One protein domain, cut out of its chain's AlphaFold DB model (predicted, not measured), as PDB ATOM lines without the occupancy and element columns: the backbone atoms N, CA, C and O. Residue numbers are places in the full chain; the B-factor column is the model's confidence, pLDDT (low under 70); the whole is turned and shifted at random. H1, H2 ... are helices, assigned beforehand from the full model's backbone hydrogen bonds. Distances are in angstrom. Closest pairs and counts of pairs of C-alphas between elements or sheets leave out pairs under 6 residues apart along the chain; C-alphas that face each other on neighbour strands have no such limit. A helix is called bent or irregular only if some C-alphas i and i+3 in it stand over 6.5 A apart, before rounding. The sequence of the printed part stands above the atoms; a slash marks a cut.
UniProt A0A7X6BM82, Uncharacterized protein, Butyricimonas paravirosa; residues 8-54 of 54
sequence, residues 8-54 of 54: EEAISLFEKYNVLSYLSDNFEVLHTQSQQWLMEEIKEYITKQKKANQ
ATOM      1  N   GLU A   8     -76.021 -80.950-138.147       93.94
ATOM      2  CA  GLU A   8     -75.368 -79.842-138.852       93.94
ATOM      3  C   GLU A   8     -75.352 -80.048-140.373       93.94
ATOM      4  O   GLU A   8     -75.714 -79.146-141.132       93.94
ATOM      5  N   GLU A   9     -75.011 -81.255-140.835       92.94
ATOM      6  CA  GLU A   9     -75.053 -81.588-142.262       92.94
ATOM      7  C   GLU A   9     -76.488 -81.542-142.806       92.94
ATOM      8  O   GLU A   9     -76.716 -81.085-143.929       92.94
ATOM      9  N   ALA A  10     -77.471 -81.971-142.009       90.62
ATOM     10  CA  ALA A  10     -78.881 -81.896-142.379       90.62
ATOM     11  C   ALA A  10     -79.366 -80.441-142.514       90.62
ATOM     12  O   ALA A  10     -79.990 -80.105-143.523       90.62
ATOM     13  N   ILE A  11     -79.038 -79.570-141.553       92.31
ATOM     14  CA  ILE A  11     -79.368 -78.137-141.618       92.31
ATOM     15  C   ILE A  11     -78.693 -77.478-142.821       92.31
ATOM     16  O   ILE A  11     -79.365 -76.797-143.591       92.31
ATOM     17  N   SER A  12     -77.413 -77.771-143.064       93.75
ATOM     18  CA  SER A  12     -76.679 -77.248-144.225       93.75
ATOM     19  C   SER A  12     -77.348 -77.630-145.553       93.75
ATOM     20  O   SER A  12     -77.422 -76.831-146.489       93.75
ATOM     21  N   LEU A  13     -77.877 -78.854-145.657       92.19
ATOM     22  CA  LEU A  13     -78.645 -79.285-146.828       92.19
ATOM     23  C   LEU A  13     -79.983 -78.548-146.938       92.19
ATOM     24  O   LEU A  13     -80.386 -78.185-148.045       92.19
ATOM     25  N   PHE A  14     -80.673 -78.327-145.822       94.06
ATOM     26  CA  PHE A  14     -81.943 -77.607-145.809       94.06
ATOM     27  C   PHE A  14     -81.770 -76.142-146.209       94.06
ATOM     28  O   PHE A  14     -82.565 -75.644-147.005       94.06
ATOM     29  N   GLU A  15     -80.712 -75.478-145.754       93.81
ATOM     30  CA  GLU A  15     -80.346 -74.130-146.198       93.81
ATOM     31  C   GLU A  15     -80.011 -74.109-147.691       93.81
ATOM     32  O   GLU A  15     -80.593 -73.327-148.443       93.81
ATOM     33  N   LYS A  16     -79.157 -75.033-148.157       93.38
ATOM     34  CA  LYS A  16     -78.753 -75.129-149.571       93.38
ATOM     35  C   LYS A  16     -79.938 -75.236-150.533       93.38
ATOM     36  O   LYS A  16     -79.879 -74.694-151.634       93.38
ATOM     37  N   TYR A  17     -80.983 -75.970-150.155       95.19
ATOM     38  CA  TYR A  17     -82.172 -76.152-150.993       95.19
ATOM     39  C   TYR A  17     -83.325 -75.206-150.639       95.19
ATOM     40  O   TYR A  17     -84.400 -75.333-151.221       95.19
ATOM     41  N   ASN A  18     -83.109 -74.238-149.744       95.38
ATOM     42  CA  ASN A  18     -84.115 -73.280-149.290       95.38
ATOM     43  C   ASN A  18     -85.353 -73.948-148.654       95.38
ATOM     44  O   ASN A  18     -86.487 -73.515-148.850       95.38
ATOM     45  N   VAL A  19     -85.143 -75.056-147.938       95.69
ATOM     46  CA  VAL A  19     -86.197 -75.839-147.270       95.69
ATOM     47  C   VAL A  19     -86.739 -75.083-146.063       95.69
ATOM     48  O   VAL A  19     -87.945 -75.064-145.855       95.69
ATOM     49  N   LEU A  20     -85.874 -74.430-145.278       94.38
ATOM     50  CA  LEU A  20     -86.297 -73.722-144.065       94.38
ATOM     51  C   LEU A  20     -87.263 -72.574-144.381       94.38
ATOM     52  O   LEU A  20     -88.302 -72.463-143.733       94.38
ATOM     53  N   SER A  21     -86.969 -71.776-145.413       95.31
ATOM     54  CA  SER A  21     -87.882 -70.730-145.885       95.31
ATOM     55  C   SER A  21     -89.194 -71.317-146.391       95.31
ATOM     56  O   SER A  21     -90.250 -70.860-145.980       95.31
ATOM     57  N   TYR A  22     -89.149 -72.395-147.182       95.44
ATOM     58  CA  TYR A  22     -90.366 -73.066-147.644       95.44
ATOM     59  C   TYR A  22     -91.261 -73.529-146.486       95.44
ATOM     60  O   TYR A  22     -92.468 -73.297-146.503       95.44
ATOM     61  N   LEU A  23     -90.675 -74.151-145.461       94.25
ATOM     62  CA  LEU A  23     -91.419 -74.601-144.286       94.25
ATOM     63  C   LEU A  23     -92.002 -73.428-143.488       94.25
ATOM     64  O   LEU A  23     -93.143 -73.510-143.041       94.25
ATOM     65  N   SER A  24     -91.237 -72.345-143.328       94.50
ATOM     66  CA  SER A  24     -91.685 -71.135-142.632       94.50
ATOM     67  C   SER A  24     -92.838 -70.449-143.368       94.50
ATOM     68  O   SER A  24     -93.857 -70.136-142.758       94.50
ATOM     69  N   ASP A  25     -92.709 -70.262-144.681       96.31
ATOM     70  CA  ASP A  25     -93.689 -69.548-145.506       96.31
ATOM     71  C   ASP A  25     -95.021 -70.309-145.623       96.31
ATOM     72  O   ASP A  25     -96.070 -69.705-145.842       96.31
ATOM     73  N   ASN A  26     -94.996 -71.635-145.447       94.25
ATOM     74  CA  ASN A  26     -96.166 -72.509-145.557       94.25
ATOM     75  C   ASN A  26     -96.634 -73.077-144.202       94.25
ATOM     76  O   ASN A  26     -97.454 -73.998-144.170       94.25
ATOM     77  N   PHE A  27     -96.144 -72.538-143.078       93.25
ATOM     78  CA  PHE A  27     -96.377 -73.085-141.735       93.25
ATOM     79  C   PHE A  27     -97.859 -73.344-141.425       93.25
ATOM     80  O   PHE A  27     -98.199 -74.419-140.931       93.25
ATOM     81  N   GLU A  28     -98.747 -72.407-141.767       93.75
ATOM     82  CA  GLU A  28    -100.192 -72.493-141.497       93.75
ATOM     83  C   GLU A  28    -100.845 -73.764-142.054       93.75
ATOM     84  O   GLU A  28    -101.718 -74.346-141.419       93.75
ATOM     85  N   VAL A  29    -100.396 -74.237-143.218       90.94
ATOM     86  CA  VAL A  29    -100.921 -75.464-143.835       90.94
ATOM     87  C   VAL A  29    -100.166 -76.690-143.340       90.94
ATOM     88  O   VAL A  29    -100.768 -77.737-143.102       90.94
ATOM     89  N   LEU A  30     -98.844 -76.575-143.189       92.69
ATOM     90  CA  LEU A  30     -97.966 -77.699-142.880       92.69
ATOM     91  C   LEU A  30     -98.141 -78.213-141.445       92.69
ATOM     92  O   LEU A  30     -98.098 -79.425-141.229       92.69
ATOM     93  N   HIS A  31     -98.367 -77.329-140.468       90.38
ATOM     94  CA  HIS A  31     -98.432 -77.718-139.053       90.38
ATOM     95  C   HIS A  31     -99.674 -78.548-138.695       90.38
ATOM     96  O   HIS A  31     -99.692 -79.201-137.652       90.38
ATOM     97  N   THR A  32    -100.700 -78.552-139.552       95.75
ATOM     98  CA  THR A  32    -101.911 -79.365-139.365       95.75
ATOM     99  C   THR A  32    -101.793 -80.761-139.981       95.75
ATOM    100  O   THR A  32    -102.694 -81.581-139.804       95.75
ATOM    101  N   GLN A  33    -100.732 -81.035-140.747       95.75
ATOM    102  CA  GLN A  33    -100.550 -82.305-141.453       95.75
ATOM    103  C   GLN A  33     -99.844 -83.352-140.588       95.75
ATOM    104  O   GLN A  33     -99.197 -83.053-139.584       95.75
ATOM    105  N   SER A  34     -99.947 -84.620-140.997       94.69
ATOM    106  CA  SER A  34     -99.214 -85.700-140.337       94.69
ATOM    107  C   SER A  34     -97.707 -85.577-140.582       94.69
ATOM    108  O   SER A  34     -97.258 -85.104-141.627       94.69
ATOM    109  N   GLN A  35     -96.905 -86.081-139.641       93.00
ATOM    110  CA  GLN A  35     -95.446 -86.125-139.791       93.00
ATOM    111  C   GLN A  35     -95.018 -86.861-141.070       93.00
ATOM    112  O   GLN A  35     -94.089 -86.432-141.746       93.00
ATOM    113  N   GLN A  36     -95.707 -87.952-141.424       95.06
ATOM    114  CA  GLN A  36     -95.427 -88.709-142.649       95.06
ATOM    115  C   GLN A  36     -95.644 -87.859-143.902       95.06
ATOM    116  O   GLN A  36     -94.818 -87.889-144.810       95.06
ATOM    117  N   TRP A  37     -96.730 -87.084-143.931       94.62
ATOM    118  CA  TRP A  37     -97.025 -86.188-145.043       94.62
ATOM    119  C   TRP A  37     -95.954 -85.099-145.165       94.62
ATOM    120  O   TRP A  37     -95.408 -84.897-146.246       94.62
ATOM    121  N   LEU A  38     -95.563 -84.479-144.044       93.88
ATOM    122  CA  LEU A  38     -94.520 -83.449-144.021       93.88
ATOM    123  C   LEU A  38     -93.172 -83.971-144.548       93.88
ATOM    124  O   LEU A  38     -92.462 -83.265-145.261       93.88
ATOM    125  N   MET A  39     -92.825 -85.219-144.226       93.62
ATOM    126  CA  MET A  39     -91.593 -85.841-144.715       93.62
ATOM    127  C   MET A  39     -91.604 -86.066-146.232       93.62
ATOM    128  O   MET A  39     -90.583 -85.825-146.883       93.62
ATOM    129  N   GLU A  40     -92.724 -86.517-146.804       95.44
ATOM    130  CA  GLU A  40     -92.839 -86.663-148.263       95.44
ATOM    131  C   GLU A  40     -92.847 -85.300-148.966       95.44
ATOM    132  O   GLU A  40     -92.173 -85.150-149.985       95.44
ATOM    133  N   GLU A  41     -93.487 -84.288-148.380       94.88
ATOM    134  CA  GLU A  41     -93.485 -82.914-148.893       94.88
ATOM    135  C   GLU A  41     -92.060 -82.336-148.975       94.88
ATOM    136  O   GLU A  41     -91.618 -81.884-150.035       94.88
ATOM    137  N   ILE A  42     -91.276 -82.431-147.892       94.31
ATOM    138  CA  ILE A  42     -89.871 -81.978-147.865       94.31
ATOM    139  C   ILE A  42     -89.040 -82.703-148.935       94.31
ATOM    140  O   ILE A  42     -88.223 -82.096-149.635       94.31
ATOM    141  N   LYS A  43     -89.241 -84.015-149.080       94.31
ATOM    142  CA  LYS A  43     -88.527 -84.844-150.058       94.31
ATOM    143  C   LYS A  43     -88.890 -84.476-151.496       94.31
ATOM    144  O   LYS A  43     -87.999 -84.428-152.354       94.31
ATOM    145  N   GLU A  44     -90.162 -84.207-151.773       95.38
ATOM    146  CA  GLU A  44     -90.624 -83.757-153.084       95.38
ATOM    147  C   GLU A  44     -90.047 -82.377-153.418       95.38
ATOM    148  O   GLU A  44     -89.466 -82.200-154.495       95.38
ATOM    149  N   TYR A  45     -90.114 -81.433-152.479       95.50
ATOM    150  CA  TYR A  45     -89.551 -80.095-152.630       95.50
ATOM    151  C   TYR A  45     -88.048 -80.134-152.944       95.50
ATOM    152  O   TYR A  45     -87.612 -79.594-153.962       95.50
ATOM    153  N   ILE A  46     -87.247 -80.862-152.156       94.25
ATOM    154  CA  ILE A  46     -85.802 -81.011-152.408       94.25
ATOM    155  C   ILE A  46     -85.542 -81.627-153.791       94.25
ATOM    156  O   ILE A  46     -84.603 -81.234-154.487       94.25
ATOM    157  N   THR A  47     -86.363 -82.590-154.217       94.38
ATOM    158  CA  THR A  47     -86.235 -83.214-155.542       94.38
ATOM    159  C   THR A  47     -86.494 -82.212-156.668       94.38
ATOM    160  O   THR A  47     -85.759 -82.210-157.658       94.38
ATOM    161  N   LYS A  48     -87.496 -81.338-156.519       94.81
ATOM    162  CA  LYS A  48     -87.776 -80.244-157.464       94.81
ATOM    163  C   LYS A  48     -86.609 -79.256-157.521       94.81
ATOM    164  O   LYS A  48     -86.129 -78.963-158.613       94.81
ATOM    165  N   GLN A  49     -86.078 -78.851-156.369       94.00
ATOM    166  CA  GLN A  49     -84.931 -77.939-156.278       94.00
ATOM    167  C   GLN A  49     -83.670 -78.515-156.941       94.00
ATOM    168  O   GLN A  49     -82.963 -77.814-157.661       94.00
ATOM    169  N   LYS A  50     -83.402 -79.814-156.764       91.25
ATOM    170  CA  LYS A  50     -82.281 -80.493-157.436       91.25
ATOM    171  C   LYS A  50     -82.405 -80.481-158.957       91.25
ATOM    172  O   LYS A  50     -81.391 -80.316-159.620       91.25
ATOM    173  N   LYS A  51     -83.615 -80.658-159.496       91.75
ATOM    174  CA  LYS A  51     -83.867 -80.614-160.946       91.75
ATOM    175  C   LYS A  51     -83.771 -79.199-161.515       91.75
ATOM    176  O   LYS A  51     -83.352 -79.051-162.651       91.75
ATOM    177  N   ALA A  52     -84.171 -78.185-160.749       87.19
ATOM    178  CA  ALA A  52     -84.108 -76.787-161.178       87.19
ATOM    179  C   ALA A  52     -82.673 -76.225-161.196       87.19
ATOM    180  O   ALA A  52     -82.387 -75.307-161.956       87.19
ATOM    181  N   ASN A  53     -81.784 -76.781-160.369       74.88
ATOM    182  CA  ASN A  53     -80.379 -76.375-160.255       74.88
ATOM    183  C   ASN A  53     -79.416 -77.237-161.106       74.88
ATOM    184  O   ASN A  53     -78.205 -77.192-160.874       74.88
ATOM    185  N   GLN A  54     -79.943 -78.054-162.025       59.09
ATOM    186  CA  GLN A  54     -79.195 -78.841-163.018       59.09
ATOM    187  C   GLN A  54     -79.255 -78.168-164.386       59.09
ATOM    188  O   GLN A  54     -78.221 -78.226-165.086       59.09
TER     189      GLN A  54
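What this domain is: This is residues 8 to 54 of the 54 residues of an uncharacterized protein of Butyricimonas paravirosa (UniProt A0A7X6BM82). One long helix, H4, runs along most of the length of the domain, and the three shorter helices H1, H2 and H3 form a loose, bent row over one side of it, with few contacts. H2 comes to the middle of H4, H1 stands beyond one end of H2, and after H3 the chain folds back into H4. The printed part has 47 residues with four named helices, in the order H1, H2, H3, H4, and no named strand: the class is all helix. It is only just compact, close to loose, with a radius of gyration of the C-alphas of 10.9 A, and it spans 32 by 22 by 18 A.

Where its parts are: H4, residues 35 to 52, is 25.9 A long and ends at C-alpha 52 at (-84.108, -76.787, -161.178). H2 holds residues 19 to 25 and H3 residues 27 to 30. H1, residues 8 to 16, is 12.2 A long and begins at C-alpha 8 at (-75.368, -79.842, -138.852).

How they stand to each other: H4, with residues 42 to 46 alone, only just touches H2, with 3 pairs of C-alphas within 8 A. The closest C-alphas, of Val 19 and Ile 42, are 7.2 A apart; the two helices run opposite ways at a steep tilt of 66 degrees. H3 and H4 are close but not clearly touching, their closest C-alphas, of Leu 30 and Leu 38, 6.8 A apart. H1 and H2 are also close but not clearly touching, with C-alphas 14 and 20 closest at 6.1 A. H1 and H4 are near each other; H1 and H3 are apart. In H1, H2 and H4 every O i to N i+4 pair is within hydrogen-bond range; H3 is too short for such a pair.

The domain as a whole: The two C-alphas farthest apart, of Thr 32 and Gln 54, are 32.8 A apart. The printed part has no cut, and its three links are tight. Residues 24 to 29 and 32 to 37 stand free. Mean pLDDT of the printed part is 92.7; residue 54 is under 70.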